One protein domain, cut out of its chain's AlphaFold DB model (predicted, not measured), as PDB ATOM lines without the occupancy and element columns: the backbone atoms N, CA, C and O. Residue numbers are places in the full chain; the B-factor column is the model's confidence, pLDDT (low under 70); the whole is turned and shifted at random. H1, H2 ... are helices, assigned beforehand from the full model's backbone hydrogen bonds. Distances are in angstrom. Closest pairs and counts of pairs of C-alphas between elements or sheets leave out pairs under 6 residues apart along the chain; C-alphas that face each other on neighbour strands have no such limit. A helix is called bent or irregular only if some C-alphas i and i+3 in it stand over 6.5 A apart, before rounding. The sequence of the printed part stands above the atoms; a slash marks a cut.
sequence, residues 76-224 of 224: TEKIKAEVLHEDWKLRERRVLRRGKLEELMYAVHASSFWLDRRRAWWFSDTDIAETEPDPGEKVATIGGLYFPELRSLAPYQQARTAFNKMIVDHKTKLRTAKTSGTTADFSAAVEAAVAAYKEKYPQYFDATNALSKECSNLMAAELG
ATOM      1  N   THR A  76      71.513   9.349  18.758       98.19
ATOM      2  CA  THR A  76      70.641   9.469  19.932       98.19
ATOM      3  C   THR A  76      70.278  10.924  20.215       98.19
ATOM      4  O   THR A  76      69.111  11.229  20.453       98.19
ATOM      5  N   GLU A  77      71.246  11.839  20.168       98.25
ATOM      6  CA  GLU A  77      70.993  13.268  20.376       98.25
ATOM      7  C   GLU A  77      70.121  13.855  19.264       98.25
ATOM      8  O   GLU A  77      69.218  14.644  19.543       98.25
ATOM      9  N   LYS A  78      70.304  13.407  18.018       97.88
ATOM     10  CA  LYS A  78      69.430  13.795  16.910       97.88
ATOM     11  C   LYS A  78      67.986  13.332  17.128       97.88
ATOM     12  O   LYS A  78      67.075  14.146  17.012       97.88
ATOM     13  N   ILE A  79      67.777  12.069  17.508       97.75
ATOM     14  CA  ILE A  79      66.436  11.533  17.800       97.75
ATOM     15  C   ILE A  79      65.794  12.298  18.962       97.75
ATOM     16  O   ILE A  79      64.633  12.693  18.875       97.75
ATOM     17  N   LYS A  80      66.542  12.564  20.041       97.75
ATOM     18  CA  LYS A  80      66.041  13.374  21.162       97.75
ATOM     19  C   LYS A  80      65.626  14.770  20.706       97.75
ATOM     20  O   LYS A  80      64.563  15.239  21.105       97.75
ATOM     21  N   ALA A  81      66.439  15.431  19.883       97.94
ATOM     22  CA  ALA A  81      66.128  16.758  19.368       97.94
ATOM     23  C   ALA A  81      64.862  16.755  18.495       97.94
ATOM     24  O   ALA A  81      64.027  17.648  18.635       97.94
ATOM     25  N   GLU A  82      64.689  15.742  17.642       97.62
ATOM     26  CA  GLU A  82      63.492  15.572  16.811       97.62
ATOM     27  C   GLU A  82      62.235  15.376  17.669       97.62
ATOM     28  O   GLU A  82      61.270  16.125  17.506       97.62
ATOM     29  N   VAL A  83      62.275  14.473  18.656       97.56
ATOM     30  CA  VAL A  83      61.153  14.230  19.583       97.56
ATOM     31  C   VAL A  83      60.796  15.489  20.374       97.56
ATOM     32  O   VAL A  83      59.628  15.867  20.452       97.56
ATOM     33  N   LEU A  84      61.793  16.194  20.920       97.00
ATOM     34  CA  LEU A  84      61.564  17.444  21.650       97.00
ATOM     35  C   LEU A  84      60.933  18.520  20.759       97.00
ATOM     36  O   LEU A  84      60.090  19.292  21.220       97.00
ATOM     37  N   HIS A  85      61.327  18.583  19.487       97.62
ATOM     38  CA  HIS A  85      60.782  19.547  18.542       97.62
ATOM     39  C   HIS A  85      59.335  19.219  18.142       97.62
ATOM     40  O   HIS A  85      58.514  20.132  18.020       97.62
ATOM     41  N   GLU A  86      58.996  17.940  17.969       97.25
ATOM     42  CA  GLU A  86      57.617  17.498  17.734       97.25
ATOM     43  C   GLU A  86      56.710  17.785  18.934       97.25
ATOM     44  O   GLU A  86      55.650  18.398  18.772       97.25
ATOM     45  N   ASP A  87      57.158  17.445  20.143       97.69
ATOM     46  CA  ASP A  87      56.449  17.757  21.386       97.69
ATOM     47  C   ASP A  87      56.203  19.258  21.532       97.69
ATOM     48  O   ASP A  87      55.105  19.693  21.899       97.69
ATOM     49  N   TRP A  88      57.216  20.068  21.222       97.81
ATOM     50  CA  TRP A  88      57.104  21.519  21.254       97.81
ATOM     51  C   TRP A  88      56.068  22.031  20.245       97.81
ATOM     52  O   TRP A  88      55.172  22.780  20.637       97.81
ATOM     53  N   LYS A  89      56.100  21.560  18.989       97.94
ATOM     54  CA  LYS A  89      55.097  21.909  17.964       97.94
ATOM     55  C   LYS A  89      53.679  21.540  18.394       97.94
ATOM     56  O   LYS A  89      52.740  22.301  18.157       97.94
ATOM     57  N   LEU A  90      53.498  20.377  19.020       96.50
ATOM     58  CA  LEU A  90      52.195  19.936  19.522       96.50
ATOM     59  C   LEU A  90      51.696  20.817  20.671       96.50
ATOM     60  O   LEU A  90      50.504  21.127  20.729       96.50
ATOM     61  N   ARG A  91      52.582  21.228  21.585       96.44
ATOM     62  CA  ARG A  91      52.238  22.164  22.669       96.44
ATOM     63  C   ARG A  91      51.893  23.542  22.117       96.44
ATOM     64  O   ARG A  91      50.866  24.095  22.496       96.44
ATOM     65  N   GLU A  92      52.697  24.066  21.196       97.69
ATOM     66  CA  GLU A  92      52.462  25.367  20.567       97.69
ATOM     67  C   GLU A  92      51.127  25.386  19.815       97.69
ATOM     68  O   GLU A  92      50.314  26.289  20.016       97.69
ATOM     69  N   ARG A  93      50.840  24.341  19.027       96.19
ATOM     70  CA  ARG A  93      49.555  24.196  18.332       96.19
ATOM     71  C   ARG A  93      48.376  24.209  19.306       96.19
ATOM     72  O   ARG A  93      47.393  24.894  19.034       96.19
ATOM     73  N   ARG A  94      48.465  23.478  20.423       95.62
ATOM     74  CA  ARG A  94      47.410  23.442  21.454       95.62
ATOM     75  C   ARG A  94      47.207  24.803  22.112       95.62
ATOM     76  O   ARG A  94      46.073  25.257  22.238       95.62
ATOM     77  N   VAL A  95      48.290  25.493  22.468       97.00
ATOM     78  CA  VAL A  95      48.223  26.846  23.047       97.00
ATOM     79  C   VAL A  95      47.572  27.827  22.072       97.00
ATOM     80  O   VAL A  95      46.669  28.569  22.465       97.00
ATOM     81  N   LEU A  96      47.975  27.801  20.798       97.38
ATOM     82  CA  LEU A  96      47.403  28.659  19.765       97.38
ATOM     83  C   LEU A  96      45.917  28.354  19.536       97.38
ATOM     84  O   LEU A  96      45.108  29.280  19.498       97.38
ATOM     85  N   ARG A  97      45.548  27.071  19.420       97.12
ATOM     86  CA  ARG A  97      44.146  26.648  19.274       97.12
ATOM     87  C   ARG A  97      43.308  27.107  20.461       97.12
ATOM     88  O   ARG A  97      42.272  27.719  20.242       97.12
ATOM     89  N   ARG A  98      43.770  26.929  21.700       97.06
ATOM     90  CA  ARG A  98      43.048  27.417  22.887       97.06
ATOM     91  C   ARG A  98      42.822  28.930  22.840       97.06
ATOM     92  O   ARG A  98      41.688  29.373  22.982       97.06
ATOM     93  N   GLY A  99      43.867  29.709  22.557       97.56
ATOM     94  CA  GLY A  99      43.745  31.167  22.454       97.56
ATOM     95  C   GLY A  99      42.771  31.609  21.356       97.56
ATOM     96  O   GLY A  99      41.980  32.529  21.555       97.56
ATOM     97  N   LYS A 100      42.767  30.922  20.206       98.12
ATOM     98  CA  LYS A 100      41.820  31.206  19.117       98.12
ATOM     99  C   LYS A 100      40.393  30.785  19.444       98.12
ATOM    100  O   LYS A 100      39.461  31.444  18.994       98.12
ATOM    101  N   LEU A 101      40.214  29.737  20.241       97.81
ATOM    102  CA  LEU A 101      38.901  29.284  20.684       97.81
ATOM    103  C   LEU A 101      38.288  30.262  21.693       97.81
ATOM    104  O   LEU A 101      37.115  30.607  21.576       97.81
ATOM    105  N   GLU A 102      39.088  30.770  22.631       97.81
ATOM    106  CA  GLU A 102      38.682  31.849  23.539       97.81
ATOM    107  C   GLU A 102      38.287  33.105  22.749       97.81
ATOM    108  O   GLU A 102      37.201  33.655  22.940       97.81
ATOM    109  N   GLU A 103      39.126  33.523  21.795       98.12
ATOM    110  CA  GLU A 103      38.853  34.668  20.922       98.12
ATOM    111  C   GLU A 103      37.560  34.488  20.104       98.12
ATOM    112  O   GLU A 103      36.782  35.435  19.955       98.12
ATOM    113  N   LEU A 104      37.302  33.271  19.615       98.19
ATOM    114  CA  LEU A 104      36.066  32.913  18.922       98.19
ATOM    115  C   LEU A 104      34.851  33.043  19.845       98.19
ATOM    116  O   LEU A 104      33.861  33.660  19.457       98.19
ATOM    117  N   MET A 105      34.922  32.515  21.070       97.50
ATOM    118  CA  MET A 105      33.832  32.615  22.048       97.50
ATOM    119  C   MET A 105      33.507  34.073  22.394       97.50
ATOM    120  O   MET A 105      32.334  34.453  22.399       97.50
ATOM    121  N   TYR A 106      34.527  34.912  22.602       97.88
ATOM    122  CA  TYR A 106      34.326  36.347  22.811       97.88
ATOM    123  C   TYR A 106      33.640  37.010  21.612       97.88
ATOM    124  O   TYR A 106      32.715  37.798  21.801       97.88
ATOM    125  N   ALA A 107      34.045  36.678  20.383       97.75
ATOM    126  CA  ALA A 107      33.436  37.233  19.175       97.75
ATOM    127  C   ALA A 107      31.973  36.782  18.990       97.75
ATOM    128  O   ALA A 107      31.123  37.591  18.611       97.75
ATOM    129  N   VAL A 108      31.653  35.523  19.307       97.00
ATOM    130  CA  VAL A 108      30.274  35.003  19.284       97.00
ATOM    131  C   VAL A 108      29.401  35.756  20.291       97.00
ATOM    132  O   VAL A 108      28.317  36.215  19.938       97.00
ATOM    133  N   HIS A 109      29.888  35.961  21.517       96.25
ATOM    134  CA  HIS A 109      29.148  36.701  22.540       96.25
ATOM    135  C   HIS A 109      28.975  38.185  22.180       96.25
ATOM    136  O   HIS A 109      27.872  38.727  22.272       96.25
ATOM    137  N   ALA A 110      30.040  38.824  21.684       96.19
ATOM    138  CA  ALA A 110      29.998  40.196  21.188       96.19
ATOM    139  C   ALA A 110      28.998  40.365  20.035       96.19
ATOM    140  O   ALA A 110      28.336  41.396  19.950       96.19
ATOM    141  N   SER A 111      28.837  39.347  19.182       94.62
ATOM    142  CA  SER A 111      27.864  39.368  18.083       94.62
ATOM    143  C   SER A 111      26.421  39.441  18.568       94.62
ATOM    144  O   SER A 111      25.629  40.184  17.991       94.62
ATOM    145  N   SER A 112      26.082  38.753  19.660       91.81
ATOM    146  CA  SER A 112      24.744  38.852  20.255       91.81
ATOM    147  C   SER A 112      24.463  40.253  20.795       91.81
ATOM    148  O   SER A 112      23.439  40.841  20.453       91.81
ATOM    149  N   PHE A 113      25.402  40.842  21.544       93.06
ATOM    150  CA  PHE A 113      25.247  42.220  22.026       93.06
ATOM    151  C   PHE A 113      25.190  43.242  20.894       93.06
ATOM    152  O   PHE A 113      24.403  44.188  20.947       93.06
ATOM    153  N   TRP A 114      26.014  43.056  19.863       93.25
ATOM    154  CA  TRP A 114      26.024  43.929  18.697       93.25
ATOM    155  C   TRP A 114      24.667  43.908  17.989       93.25
ATOM    156  O   TRP A 114      24.122  44.968  17.685       93.25
ATOM    157  N   LEU A 115      24.069  42.727  17.810       90.19
ATOM    158  CA  LEU A 115      22.734  42.581  17.230       90.19
ATOM    159  C   LEU A 115      21.630  43.187  18.106       90.19
ATOM    160  O   LEU A 115      20.744  43.857  17.576       90.19
ATOM    161  N   ASP A 116      21.691  43.020  19.428       88.56
ATOM    162  CA  ASP A 116      20.724  43.629  20.352       88.56
ATOM    163  C   ASP A 116      20.794  45.159  20.345       88.56
ATOM    164  O   ASP A 116      19.762  45.840  20.349       88.56
ATOM    165  N   ARG A 117      22.005  45.720  20.275       90.06
ATOM    166  CA  ARG A 117      22.219  47.162  20.126       90.06
ATOM    167  C   ARG A 117      21.752  47.658  18.758       90.06
ATOM    168  O   ARG A 117      21.090  48.690  18.674       90.06
ATOM    169  N   ARG A 118      22.012  46.894  17.695       87.38
ATOM    170  CA  ARG A 118      21.532  47.189  16.336       87.38
ATOM    171  C   ARG A 118      20.007  47.088  16.221       87.38
ATOM    172  O   ARG A 118      19.414  47.801  15.419       87.38
ATOM    173  N   ARG A 119      19.354  46.273  17.055       86.00
ATOM    174  CA  ARG A 119      17.894  46.270  17.234       86.00
ATOM    175  C   ARG A 119      17.416  47.523  17.965       86.00
ATOM    176  O   ARG A 119      16.463  48.147  17.517       86.00
ATOM    177  N   ALA A 120      18.056  47.912  19.071       86.56
ATOM    178  CA  ALA A 120      17.697  49.141  19.789       86.56
ATOM    179  C   ALA A 120      17.789  50.381  18.878       86.56
ATOM    180  O   ALA A 120      16.956  51.285  18.961       86.56
ATOM    181  N   TRP A 121      18.733  50.359  17.934       84.06
ATOM    182  CA  TRP A 121      18.892  51.374  16.896       84.06
ATOM    183  C   TRP A 121      17.690  51.532  15.944       84.06
ATOM    184  O   TRP A 121      17.553  52.577  15.311       84.06
ATOM    185  N   TRP A 122      16.782  50.551  15.835       82.31
ATOM    186  CA  TRP A 122      15.545  50.712  15.055       82.31
ATOM    187  C   TRP A 122      14.687  51.886  15.530       82.31
ATOM    188  O   TRP A 122      14.002  52.506  14.720       82.31
ATOM    189  N   PHE A 123      14.721  52.165  16.831       79.62
ATOM    190  CA  PHE A 123      13.867  53.162  17.468       79.62
ATOM    191  C   PHE A 123      14.592  54.480  17.749       79.62
ATOM    192  O   PHE A 123      13.964  55.432  18.203       79.62
ATOM    193  N   SER A 124      15.900  54.555  17.486       82.25
ATOM    194  CA  SER A 124      16.678  55.779  17.661       82.25
ATOM    195  C   SER A 124      16.842  56.527  16.340       82.25
ATOM    196  O   SER A 124      17.194  55.931  15.323       82.25
ATOM    197  N   ASP A 125      16.698  57.849  16.382       78.25
ATOM    198  CA  ASP A 125      16.972  58.732  15.238       78.25
ATOM    199  C   ASP A 125      18.471  58.972  14.992       78.25
ATOM    200  O   ASP A 125      18.857  59.632  14.031       78.25
ATOM    201  N   THR A 126      19.333  58.433  15.847       78.38
ATOM    202  CA  THR A 126      20.782  58.595  15.768       78.38
ATOM    203  C   THR A 126      21.391  57.533  14.853       78.38
ATOM    204  O   THR A 126      21.154  56.349  15.053       78.38
ATOM    205  N   ASP A 127      22.223  57.898  13.873       69.50
ATOM    206  CA  ASP A 127      22.930  56.957  12.974       69.50
ATOM    207  C   ASP A 127      24.155  56.284  13.641       69.50
ATOM    208  O   ASP A 127      25.238  56.178  13.077       69.50
ATOM    209  N   ILE A 128      23.998  55.799  14.877       61.78
ATOM    210  CA  ILE A 128      25.104  55.236  15.683       61.78
ATOM    211  C   ILE A 128      25.634  53.912  15.095       61.78
ATOM    212  O   ILE A 128      26.767  53.528  15.362       61.78
ATOM    213  N   ALA A 129      24.845  53.197  14.288       59.50
ATOM    214  CA  ALA A 129      25.166  51.822  13.888       59.50
ATOM    215  C   ALA A 129      26.158  51.665  12.721       59.50
ATOM    216  O   ALA A 129      26.417  50.527  12.326       59.50
ATOM    217  N   GLU A 130      26.703  52.744  12.154       66.38
ATOM    218  CA  GLU A 130      27.630  52.635  11.014       66.38
ATOM    219  C   GLU A 130      29.110  52.541  11.404       66.38
ATOM    220  O   GLU A 130      29.912  52.072  10.602       66.38
ATOM    221  N   THR A 131      29.502  52.934  12.618       78.06
ATOM    222  CA  THR A 131      30.931  53.033  12.969       78.06
ATOM    223  C   THR A 131      31.525  51.771  13.585       78.06
ATOM    224  O   THR A 131      32.746  51.618  13.595       78.06
ATOM    225  N   GLU A 132      30.704  50.855  14.097       87.44
ATOM    226  CA  GLU A 132      31.211  49.657  14.761       87.44
ATOM    227  C   GLU A 132      31.330  48.467  13.802       87.44
ATOM    228  O   GLU A 132      30.324  48.053  13.216       87.44
ATOM    229  N   PRO A 133      32.528  47.863  13.682       91.81
ATOM    230  CA  PRO A 133      32.729  46.696  12.837       91.81
ATOM    231  C   PRO A 133      31.908  45.511  13.348       91.81
ATOM    232  O   PRO A 133      31.766  45.300  14.554       91.81
ATOM    233  N   ASP A 134      31.376  44.725  12.418       92.75
ATOM    234  CA  ASP A 134      30.539  43.579  12.743       92.75
ATOM    235  C   ASP A 134      31.401  42.416  13.283       92.75
ATOM    236  O   ASP A 134      32.197  41.826  12.540       92.75
ATOM    237  N   PRO A 135      31.250  42.032  14.564       96.25
ATOM    238  CA  PRO A 135      32.050  40.968  15.170       96.25
ATOM    239  C   PRO A 135      31.838  39.599  14.511       96.25
ATOM    240  O   PRO A 135      32.682  38.713  14.658       96.25
ATOM    241  N   GLY A 136      30.758  39.390  13.757       95.69
ATOM    242  CA  GLY A 136      30.535  38.104  13.112       95.69
ATOM    243  C   GLY A 136      31.426  37.848  11.892       95.69
ATOM    244  O   GLY A 136      31.594  36.689  11.517       95.69
ATOM    245  N   GLU A 137      32.064  38.870  11.309       96.00
ATOM    246  CA  GLU A 137      33.150  38.659  10.333       96.00
ATOM    247  C   GLU A 137      34.363  37.992  10.992       96.00
ATOM    248  O   GLU A 137      34.977  37.073  10.439       96.00
ATOM    249  N   LYS A 138      34.659  38.398  12.230       97.62
ATOM    250  CA  LYS A 138      35.706  37.788  13.048       97.62
ATOM    251  C   LYS A 138      35.357  36.344  13.409       97.62
ATOM    252  O   LYS A 138      36.226  35.479  13.314       97.62
ATOM    253  N   VAL A 139      34.092  36.061  13.737       98.00
ATOM    254  CA  VAL A 139      33.607  34.683  13.946       98.00
ATOM    255  C   VAL A 139      33.811  33.833  12.692       98.00
ATOM    256  O   VAL A 139      34.328  32.722  12.786       98.00
ATOM    257  N   ALA A 140      33.455  34.352  11.513       97.31
ATOM    258  CA  ALA A 140      33.625  33.630  10.255       97.31
ATOM    259  C   ALA A 140      35.096  33.349   9.930       97.31
ATOM    260  O   ALA A 140      35.441  32.227   9.567       97.31
ATOM    261  N   THR A 141      35.963  34.343  10.126       98.12
ATOM    262  CA  THR A 141      37.399  34.224   9.851       98.12
ATOM    263  C   THR A 141      38.072  33.232  10.795       98.12
ATOM    264  O   THR A 141      38.763  32.322  10.343       98.12
ATOM    265  N   ILE A 142      37.859  33.370  12.110       98.25
ATOM    266  CA  ILE A 142      38.490  32.484  13.097       98.25
ATOM    267  C   ILE A 142      37.922  31.070  12.983       98.25
ATOM    268  O   ILE A 142      38.693  30.114  12.931       98.25
ATOM    269  N   GLY A 143      36.597  30.935  12.900       97.88
ATOM    270  CA  GLY A 143      35.939  29.639  12.769       97.88
ATOM    271  C   GLY A 143      36.369  28.901  11.502       97.88
ATOM    272  O   GLY A 143      36.760  27.744  11.578       97.88
ATOM    273  N   GLY A 144      36.380  29.577  10.351       97.44
ATOM    274  CA  GLY A 144      36.751  28.954   9.080       97.44
ATOM    275  C   GLY A 144      38.232  28.581   8.980       97.44
ATOM    276  O   GLY A 144      38.556  27.538   8.421       97.44
ATOM    277  N   LEU A 145      39.131  29.410   9.524       97.75
ATOM    278  CA  LEU A 145      40.575  29.185   9.409       97.75
ATOM    279  C   LEU A 145      41.110  28.195  10.451       97.75
ATOM    280  O   LEU A 145      41.952  27.362  10.123       97.75
ATOM    281  N   TYR A 146      40.660  28.302  11.705       97.50
ATOM    282  CA  TYR A 146      41.232  27.540  12.821       97.50
ATOM    283  C   TYR A 146      40.384  26.345  13.259       97.50
ATOM    284  O   TYR A 146      40.941  25.419  13.854       97.50
ATOM    285  N   PHE A 147      39.076  26.360  12.979       97.69
ATOM    286  CA  PHE A 147      38.127  25.357  13.472       97.69
ATOM    287  C   PHE A 147      37.121  24.898  12.402       97.69
ATOM    288  O   PHE A 147      35.906  24.969  12.624       97.69
ATOM    289  N   PRO A 148      37.584  24.415  11.232       97.25
ATOM    290  CA  PRO A 148      36.695  23.907  10.186       97.25
ATOM    291  C   PRO A 148      35.824  22.721  10.643       97.25
ATOM    292  O   PRO A 148      34.823  22.408  10.004       97.25
ATOM    293  N   GLU A 149      36.183  22.059  11.743       96.75
ATOM    294  CA  GLU A 149      35.420  20.980  12.368       96.75
ATOM    295  C   GLU A 149      34.122  21.432  13.065       96.75
ATOM    296  O   GLU A 149      33.276  20.577  13.339       96.75
ATOM    297  N   LEU A 150      33.943  22.735  13.331       97.44
ATOM    298  CA  LEU A 150      32.753  23.276  13.998       97.44
ATOM    299  C   LEU A 150      31.519  23.188  13.096       97.44
ATOM    300  O   LEU A 150      31.286  24.033  12.226       97.44
ATOM    301  N   ARG A 151      30.669  22.190  13.341       97.06
ATOM    302  CA  ARG A 151      29.483  21.923  12.508       97.06
ATOM    303  C   ARG A 151      28.423  23.010  12.649       97.06
ATOM    304  O   ARG A 151      27.694  23.295  11.700       97.06
ATOM    305  N   SER A 152      28.337  23.620  13.825       96.00
ATOM    306  CA  SER A 152      27.399  24.705  14.127       96.00
ATOM    307  C   SER A 152      27.787  26.058  13.519       96.00
ATOM    308  O   SER A 152      26.952  26.966  13.495       96.00
ATOM    309  N   LEU A 153      29.001  26.202  12.968       97.25
ATOM    310  CA  LEU A 153      29.481  27.474  12.426       97.25
ATOM    311  C   LEU A 153      28.638  27.957  11.236       97.25
ATOM    312  O   LEU A 153      28.226  29.117  11.200       97.25
ATOM    313  N   ALA A 154      28.350  27.079  10.273       97.19
ATOM    314  CA  ALA A 154      27.566  27.444   9.093       97.19
ATOM    315  C   ALA A 154      26.098  27.794   9.435       97.19
ATOM    316  O   ALA A 154      25.646  28.864   9.018       97.19
ATOM    317  N   PRO A 155      25.360  26.993  10.236       97.25
ATOM    318  CA  PRO A 155      24.032  27.372  10.726       97.25
ATOM    319  C   PRO A 155      24.017  28.713  11.471       97.25
ATOM    320  O   PRO A 155      23.132  29.534  11.234       97.25
ATOM    321  N   TYR A 156      25.020  28.972  12.316       97.25
ATOM    322  CA  TYR A 156      25.167  30.256  13.003       97.25
ATOM    323  C   TYR A 156      25.315  31.424  12.018       97.25
ATOM    324  O   TYR A 156      24.595  32.419  12.121       97.25
ATOM    325  N   GLN A 157      26.201  31.302  11.024       96.44
ATOM    326  CA  GLN A 157      26.414  32.346  10.017       96.44
ATOM    327  C   GLN A 157      25.157  32.614   9.184       96.44
ATOM    328  O   GLN A 157      24.829  33.775   8.917       96.44
ATOM    329  N   GLN A 158      24.428  31.563   8.804       96.50
ATOM    330  CA  GLN A 158      23.161  31.686   8.083       96.50
ATOM    331  C   GLN A 158      22.099  32.395   8.930       96.50
ATOM    332  O   GLN A 158      21.505  33.370   8.465       96.50
ATOM    333  N   ALA A 159      21.905  31.963  10.181       95.62
ATOM    334  CA  ALA A 159      20.932  32.559  11.092       95.62
ATOM    335  C   ALA A 159      21.246  34.036  11.367       95.62
ATOM    336  O   ALA A 159      20.363  34.886  11.267       95.62
ATOM    337  N   ARG A 160      22.521  34.368  11.615       95.25
ATOM    338  CA  ARG A 160      22.976  35.754  11.785       95.25
ATOM    339  C   ARG A 160      22.715  36.595  10.538       95.25
ATOM    340  O   ARG A 160      22.208  37.707  10.652       95.25
ATOM    341  N   THR A 161      23.050  36.087   9.353       94.50
ATOM    342  CA  THR A 161      22.869  36.830   8.095       94.50
ATOM    343  C   THR A 161      21.390  37.094   7.821       94.50
ATOM    344  O   THR A 161      21.015  38.218   7.491       94.50
ATOM    345  N   ALA A 162      20.534  36.086   8.019       94.44
ATOM    346  CA  ALA A 162      19.085  36.226   7.899       94.44
ATOM    347  C   ALA A 162      18.525  37.246   8.903       94.44
ATOM    348  O   ALA A 162      17.709  38.097   8.542       94.44
ATOM    349  N   PHE A 163      19.003  37.200  10.146       93.50
ATOM    350  CA  PHE A 163      18.591  38.112  11.203       93.50
ATOM    351  C   PHE A 163      19.048  39.560  10.943       93.50
ATOM    352  O   PHE A 163      18.250  40.491  11.052       93.50
ATOM    353  N   ASN A 164      20.292  39.772  10.501       91.50
ATOM    354  CA  ASN A 164      20.790  41.100  10.128       91.50
ATOM    355  C   ASN A 164      20.061  41.662   8.896       91.50
ATOM    356  O   ASN A 164      19.701  42.837   8.873       91.50
ATOM    357  N   LYS A 165      19.769  40.821   7.894       92.62
ATOM    358  CA  LYS A 165      18.958  41.220   6.737       92.62
ATOM    359  C   LYS A 165      17.571  41.699   7.173       92.62
ATOM    360  O   LYS A 165      17.157  42.789   6.795       92.62
ATOM    361  N   MET A 166      16.900  40.938   8.039       93.88
ATOM    362  CA  MET A 166      15.616  41.333   8.622       93.88
ATOM    363  C   MET A 166      15.713  42.695   9.336       93.88
ATOM    364  O   MET A 166      14.812  43.519   9.178       93.88
ATOM    365  N   ILE A 167      16.793  42.952  10.083       90.56
ATOM    366  CA  ILE A 167      17.049  44.247  10.736       90.56
ATOM    367  C   ILE A 167      17.115  45.399   9.740       90.56
ATOM    368  O   ILE A 167      16.473  46.429   9.965       90.56
ATOM    369  N   VAL A 168      17.865  45.237   8.656       90.06
ATOM    370  CA  VAL A 168      18.028  46.275   7.630       90.06
ATOM    371  C   VAL A 168      16.715  46.520   6.878       90.06
ATOM    372  O   VAL A 168      16.312  47.675   6.701       90.06
ATOM    373  N   ASP A 169      16.005  45.453   6.508       92.25
ATOM    374  CA  ASP A 169      14.735  45.535   5.783       92.25
ATOM    375  C   ASP A 169      13.670  46.287   6.601       92.25
ATOM    376  O   ASP A 169      13.009  47.197   6.093       92.25
ATOM    377  N   HIS A 170      13.521  45.964   7.892       90.62
ATOM    378  CA  HIS A 170      12.528  46.619   8.753       90.62
ATOM    379  C   HIS A 170      12.880  48.068   9.063       90.62
ATOM    380  O   HIS A 170      11.991  48.915   9.054       90.62
ATOM    381  N   LYS A 171      14.163  48.389   9.260       89.38
ATOM    382  CA  LYS A 171      14.595  49.783   9.408       89.38
ATOM    383  C   LYS A 171      14.225  50.612   8.180       89.38
ATOM    384  O   LYS A 171      13.742  51.733   8.323       89.38
ATOM    385  N   THR A 172      14.437  50.066   6.985       90.81
ATOM    386  CA  THR A 172      14.091  50.744   5.730       90.81
ATOM    387  C   THR A 172      12.588  51.013   5.667       90.81
ATOM    388  O   THR A 172      12.188  52.152   5.439       90.81
ATOM    389  N   LYS A 173      11.754  50.014   5.991       91.44
ATOM    390  CA  LYS A 173      10.290  50.172   6.069       91.44
ATOM    391  C   LYS A 173       9.858  51.217   7.099       91.44
ATOM    392  O   LYS A 173       9.011  52.048   6.792       91.44
ATOM    393  N   LEU A 174      10.457  51.209   8.293       90.44
ATOM    394  CA  LEU A 174      10.175  52.190   9.346       90.44
ATOM    395  C   LEU A 174      10.542  53.611   8.910       90.44
ATOM    396  O   LEU A 174       9.775  54.538   9.160       90.44
ATOM    397  N   ARG A 175      11.673  53.791   8.212       89.94
ATOM    398  CA  ARG A 175      12.056  55.085   7.624       89.94
ATOM    399  C   ARG A 175      11.034  55.543   6.585       89.94
ATOM    400  O   ARG A 175      10.573  56.676   6.672       89.94
ATOM    401  N   THR A 176      10.629  54.668   5.664       92.00
ATOM    402  CA  THR A 176       9.620  54.992   4.641       92.00
ATOM    403  C   THR A 176       8.266  55.359   5.259       92.00
ATOM    404  O   THR A 176       7.672  56.363   4.869       92.00
ATOM    405  N   ALA A 177       7.807  54.611   6.267       91.81
ATOM    406  CA  ALA A 177       6.566  54.903   6.988       91.81
ATOM    407  C   ALA A 177       6.648  56.206   7.803       91.81
ATOM    408  O   ALA A 177       5.686  56.963   7.877       91.81
ATOM    409  N   LYS A 178       7.817  56.525   8.376       89.56
ATOM    410  CA  LYS A 178       8.039  57.812   9.050       89.56
ATOM    411  C   LYS A 178       7.974  58.982   8.062       89.56
ATOM    412  O   LYS A 178       7.441  60.033   8.404       89.56
ATOM    413  N   THR A 179       8.473  58.803   6.836       92.19
ATOM    414  CA  THR A 179       8.416  59.838   5.791       92.19
ATOM    415  C   THR A 179       7.039  60.006   5.143       92.19
ATOM    416  O   THR A 179       6.768  61.088   4.633       92.19
ATOM    417  N   SER A 180       6.158  58.993   5.168       90.81
ATOM    418  CA  SER A 180       4.800  59.106   4.600       90.81
ATOM    419  C   SER A 180       3.849  59.960   5.449       90.81
ATOM    420  O   SER A 180       2.816  60.393   4.951       90.81
ATOM    421  N   GLY A 181       4.200  60.244   6.711       83.81
ATOM    422  CA  GLY A 181       3.470  61.167   7.588       83.81
ATOM    423  C   GLY A 181       2.231  60.582   8.277       83.81
ATOM    424  O   GLY A 181       1.651  61.247   9.136       83.81
ATOM    425  N   THR A 182       1.838  59.343   7.970       87.56
ATOM    426  CA  THR A 182       0.691  58.684   8.611       87.56
ATOM    427  C   THR A 182       1.138  57.908   9.851       87.56
ATOM    428  O   THR A 182       1.897  56.943   9.765       87.56
ATOM    429  N   THR A 183       0.616  58.267  11.026       87.31
ATOM    430  CA  THR A 183       0.898  57.558  12.291       87.31
ATOM    431  C   THR A 183       0.479  56.083  12.258       87.31
ATOM    432  O   THR A 183       1.155  55.241  12.850       87.31
ATOM    433  N   ALA A 184      -0.595  55.761  11.529       89.44
ATOM    434  CA  ALA A 184      -1.073  54.393  11.339       89.44
ATOM    435  C   ALA A 184      -0.057  53.512  10.586       89.44
ATOM    436  O   ALA A 184       0.208  52.391  11.018       89.44
ATOM    437  N   ASP A 185       0.569  54.038   9.526       89.12
ATOM    438  CA  ASP A 185       1.563  53.304   8.729       89.12
ATOM    439  C   ASP A 185       2.807  52.979   9.562       89.12
ATOM    440  O   ASP A 185       3.351  51.873   9.494       89.12
ATOM    441  N   PHE A 186       3.242  53.930  10.395       89.75
ATOM    442  CA  PHE A 186       4.374  53.727  11.293       89.75
ATOM    443  C   PHE A 186       4.071  52.671  12.364       89.75
ATOM    444  O   PHE A 186       4.878  51.764  12.564       89.75
ATOM    445  N   SER A 187       2.900  52.737  13.011       90.50
ATOM    446  CA  SER A 187       2.494  51.745  14.020       90.50
ATOM    447  C   SER A 187       2.426  50.333  13.434       90.50
ATOM    448  O   SER A 187       2.996  49.400  14.001       90.50
ATOM    449  N   ALA A 188       1.810  50.179  12.258       92.62
ATOM    450  CA  ALA A 188       1.726  48.894  11.568       92.62
ATOM    451  C   ALA A 188       3.117  48.341  11.198       92.62
ATOM    452  O   ALA A 188       3.381  47.145  11.347       92.62
ATOM    453  N   ALA A 189       4.040  49.206  10.764       91.69
ATOM    454  CA  ALA A 189       5.416  48.811  10.465       91.69
ATOM    455  C   ALA A 189       6.191  48.358  11.718       91.69
ATOM    456  O   ALA A 189       6.964  47.397  11.643       91.69
ATOM    457  N   VAL A 190       5.971  49.005  12.870       92.44
ATOM    458  CA  VAL A 190       6.558  48.597  14.157       92.44
ATOM    459  C   VAL A 190       6.028  47.232  14.589       92.44
ATOM    460  O   VAL A 190       6.821  46.356  14.937       92.44
ATOM    461  N   GLU A 191       4.713  47.014  14.532       93.75
ATOM    462  CA  GLU A 191       4.102  45.730  14.893       93.75
ATOM    463  C   GLU A 191       4.632  44.582  14.027       93.75
ATOM    464  O   GLU A 191       5.019  43.533  14.554       93.75
ATOM    465  N   ALA A 192       4.747  44.802  12.713       93.56
ATOM    466  CA  ALA A 192       5.329  43.833  11.791       93.56
ATOM    467  C   ALA A 192       6.797  43.511  12.131       93.56
ATOM    468  O   ALA A 192       7.184  42.341  12.144       93.56
ATOM    469  N   ALA A 193       7.606  44.524  12.465       92.06
ATOM    470  CA  ALA A 193       9.002  44.332  12.863       92.06
ATOM    471  C   ALA A 193       9.136  43.537  14.168       92.06
ATOM    472  O   ALA A 193       9.970  42.633  14.267       92.06
ATOM    473  N   VAL A 194       8.292  43.832  15.160       92.62
ATOM    474  CA  VAL A 194       8.261  43.104  16.435       92.62
ATOM    475  C   VAL A 194       7.837  41.649  16.227       92.62
ATOM    476  O   VAL A 194       8.434  40.752  16.824       92.62
ATOM    477  N   ALA A 195       6.842  41.393  15.374       94.31
ATOM    478  CA  ALA A 195       6.405  40.040  15.042       94.31
ATOM    479  C   ALA A 195       7.514  39.233  14.345       94.31
ATOM    480  O   ALA A 195       7.839  38.131  14.789       94.31
ATOM    481  N   ALA A 196       8.159  39.808  13.325       92.56
ATOM    482  CA  ALA A 196       9.270  39.169  12.617       92.56
ATOM    483  C   ALA A 196      10.460  38.880  13.548       92.56
ATOM    484  O   ALA A 196      11.054  37.803  13.493       92.56
ATOM    485  N   TYR A 197      10.778  39.811  14.454       92.44
ATOM    486  CA  TYR A 197      11.810  39.605  15.467       92.44
ATOM    487  C   TYR A 197      11.481  38.416  16.375       92.44
ATOM    488  O   TYR A 197      12.338  37.558  16.574       92.44
ATOM    489  N   LYS A 198      10.248  38.323  16.891       92.75
ATOM    490  CA  LYS A 198       9.820  37.197  17.741       92.75
ATOM    491  C   LYS A 198       9.938  35.847  17.029       92.75
ATOM    492  O   LYS A 198      10.244  34.857  17.684       92.75
ATOM    493  N   GLU A 199       9.724  35.806  15.715       94.56
ATOM    494  CA  GLU A 199       9.870  34.589  14.910       94.56
ATOM    495  C   GLU A 199      11.343  34.205  14.679       94.56
ATOM    496  O   GLU A 199      11.718  33.042  14.829       94.56
ATOM    497  N   LYS A 200      12.196  35.168  14.300       92.50
ATOM    498  CA  LYS A 200      13.584  34.895  13.880       92.50
ATOM    499  C   LYS A 200      14.592  34.863  15.023       92.50
ATOM    500  O   LYS A 200      15.611  34.183  14.908       92.50
ATOM    501  N   TYR A 201      14.336  35.579  16.114       92.56
ATOM    502  CA  TYR A 201      15.256  35.655  17.247       92.56
ATOM    503  C   TYR A 201      15.550  34.287  17.889       92.56
ATOM    504  O   TYR A 201      16.730  34.009  18.108       92.56
ATOM    505  N   PRO A 202      14.564  33.390  18.116       95.19
ATOM    506  CA  PRO A 202      14.839  32.046  18.624       95.19
ATOM    507  C   PRO A 202      15.810  31.260  17.738       95.19
ATOM    508  O   PRO A 202      16.750  30.671  18.249       95.19
ATOM    509  N   GLN A 203      15.669  31.336  16.408       94.81
ATOM    510  CA  GLN A 203      16.558  30.632  15.471       94.81
ATOM    511  C   GLN A 203      18.013  31.106  15.595       94.81
ATOM    512  O   GLN A 203      18.941  30.297  15.601       94.81
ATOM    513  N   TYR A 204      18.221  32.421  15.721       94.56
ATOM    514  CA  TYR A 204      19.546  32.991  15.966       94.56
ATOM    515  C   TYR A 204      20.098  32.592  17.342       94.56
ATOM    516  O   TYR A 204      21.268  32.213  17.457       94.56
ATOM    517  N   PHE A 205      19.264  32.659  18.379       94.88
ATOM    518  CA  PHE A 205      19.647  32.319  19.746       94.88
ATOM    519  C   PHE A 205      20.040  30.843  19.873       94.88
ATOM    520  O   PHE A 205      21.102  30.533  20.410       94.88
ATOM    521  N   ASP A 206      19.248  29.942  19.296       95.88
ATOM    522  CA  ASP A 206      19.515  28.505  19.276       95.88
ATOM    523  C   ASP A 206      20.814  28.191  18.529       95.88
ATOM    524  O   ASP A 206      21.645  27.432  19.030       95.88
ATOM    525  N   ALA A 207      21.047  28.827  17.374       96.12
ATOM    526  CA  ALA A 207      22.288  28.657  16.621       96.12
ATOM    527  C   ALA A 207      23.516  29.181  17.391       96.12
ATOM    528  O   ALA A 207      24.579  28.560  17.371       96.12
ATOM    529  N   THR A 208      23.364  30.293  18.115       95.50
ATOM    530  CA  THR A 208      24.417  30.858  18.971       95.50
ATOM    531  C   THR A 208      24.737  29.936  20.144       95.50
ATOM    532  O   THR A 208      25.906  29.671  20.418       95.50
ATOM    533  N   ASN A 209      23.716  29.397  20.813       96.31
ATOM    534  CA  ASN A 209      23.896  28.456  21.917       96.31
ATOM    535  C   ASN A 209      24.511  27.139  21.447       96.31
ATOM    536  O   ASN A 209      25.370  26.589  22.137       96.31
ATOM    537  N   ALA A 210      24.111  26.646  20.273       97.00
ATOM    538  CA  ALA A 210      24.705  25.463  19.665       97.00
ATOM    539  C   ALA A 210      26.205  25.670  19.410       97.00
ATOM    540  O   ALA A 210      27.008  24.835  19.831       97.00
ATOM    541  N   LEU A 211      26.584  26.806  18.813       97.06
ATOM    542  CA  LEU A 211      27.986  27.156  18.576       97.06
ATOM    543  C   LEU A 211      28.767  27.338  19.874       97.06
ATOM    544  O   LEU A 211      29.841  26.764  20.027       97.06
ATOM    545  N   SER A 212      28.213  28.062  20.844       96.62
ATOM    546  CA  SER A 212      28.850  28.238  22.149       96.62
ATOM    547  C   SER A 212      29.076  26.898  22.850       96.62
ATOM    548  O   SER A 212      30.145  26.681  23.412       96.62
ATOM    549  N   LYS A 213      28.099  25.984  22.800       97.25
ATOM    550  CA  LYS A 213      28.209  24.648  23.394       97.25
ATOM    551  C   LYS A 213      29.276  23.805  22.698       97.25
ATOM    552  O   LYS A 213      30.044  23.129  23.377       97.25
ATOM    553  N   GLU A 214      29.342  23.840  21.367       97.38
ATOM    554  CA  GLU A 214      30.372  23.124  20.606       97.38
ATOM    555  C   GLU A 214      31.774  23.667  20.923       97.38
ATOM    556  O   GLU A 214      32.676  22.880  21.212       97.38
ATOM    557  N   CYS A 215      31.935  24.993  21.001       96.31
ATOM    558  CA  CYS A 215      33.177  25.624  21.448       96.31
ATOM    559  C   CYS A 215      33.563  25.199  22.872       96.31
ATOM    560  O   CYS A 215      34.717  24.856  23.112       96.31
ATOM    561  N   SER A 216      32.618  25.164  23.818       96.44
ATOM    562  CA  SER A 216      32.890  24.697  25.184       96.44
ATOM    563  C   SER A 216      33.299  23.223  25.232       96.44
ATOM    564  O   SER A 216      34.213  22.872  25.975       96.44
ATOM    565  N   ASN A 217      32.677  22.364  24.420       96.69
ATOM    566  CA  ASN A 217      33.057  20.953  24.326       96.69
ATOM    567  C   ASN A 217      34.475  20.786  23.762       96.69
ATOM    568  O   ASN A 217      35.249  19.996  24.297       96.69
ATOM    569  N   LEU A 218      34.830  21.541  22.716       96.00
ATOM    570  CA  LEU A 218      36.194  21.547  22.179       96.00
ATOM    571  C   LEU A 218      37.200  22.071  23.204       96.00
ATOM    572  O   LEU A 218      38.275  21.502  23.350       96.00
ATOM    573  N   MET A 219      36.841  23.109  23.960       95.12
ATOM    574  CA  MET A 219      37.703  23.647  25.010       95.12
ATOM    575  C   MET A 219      37.965  22.610  26.104       95.12
ATOM    576  O   MET A 219      39.103  22.455  26.533       95.12
ATOM    577  N   ALA A 220      36.936  21.866  26.519       95.50
ATOM    578  CA  ALA A 220      37.089  20.774  27.474       95.50
ATOM    579  C   ALA A 220      37.963  19.637  26.918       95.50
ATOM    580  O   ALA A 220      38.792  19.100  27.648       95.50
ATOM    581  N   ALA A 221      37.822  19.306  25.630       95.12
ATOM    582  CA  ALA A 221      38.629  18.279  24.975       95.12
ATOM    583  C   ALA A 221      40.115  18.660  24.855       95.12
ATOM    584  O   ALA A 221      40.967  17.786  24.912       95.12
ATOM    585  N   GLU A 222      40.437  19.948  24.713       91.50
ATOM    586  CA  GLU A 222      41.828  20.430  24.643       91.50
ATOM    587  C   GLU A 222      42.486  20.567  26.036       91.50
ATOM    588  O   GLU A 222      43.700  20.772  26.128       91.50
ATOM    589  N   LEU A 223      41.703  20.480  27.122       86.94
ATOM    590  CA  LEU A 223      42.188  20.520  28.510       86.94
ATOM    591  C   LEU A 223      42.473  19.133  29.110       86.94
ATOM    592  O   LEU A 223      43.233  19.064  30.078       86.94
ATOM    593  N   GLY A 224      41.845  18.076  28.584       85.06
ATOM    594  CA  GLY A 224      42.042  16.683  29.010       85.06
ATOM    595  C   GLY A 224      43.213  16.020  28.303       85.06
ATOM    596  O   GLY A 224      44.001  15.349  29.004       85.06
TER     597      GLY A 224
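This is residues 76 to 224 of the 224 residues of an uncharacterized protein of Alcaligenaceae bacterium (UniProt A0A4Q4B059). Long helix H1 runs along an up-and-down bundle with H2, H3 and H4b; its residues 76 to 93 stick out at one end. At the other, H3 and H4a form a hairpin. The 149 printed residues, with helices H1, H2, H3, H4 and no named strand, are all helix by class, only just loose, close to extended: radius of gyration of the C-alphas 21.7 A, spans 86 by 27 by 17 A.

H1, residues 76 to 123, spans 71.7 A from C-alpha 76 (70.641, 9.469, 19.932). H2 is residues 135 to 146; H3, residues 153 to 180, spans 40.9 A. H4, residues 183 to 223, one helix by its hydrogen bonds, is bent: C-alphas 199 and 202 are 6.7 A apart. Its arms are H4a, residues 183 to 199, and H4b, residues 202 to 223, ending at C-alpha 223 (42.188, 20.520, 28.510).

H1 touches H2, opposite ways, closest C-alphas Ser 111 and Pro 135, 5.3 A. H3 touches H4b, closest C-alphas Tyr 156 and Ala 207, 4.9 A. Every O i to N i+4 pair is within hydrogen-bond range in H2, H3, H4a and H4b, and 42 of 44 in H1.

The printed part has no cut; the H1 to H2 link is long. Residues 127 to 130 have pLDDT under 70.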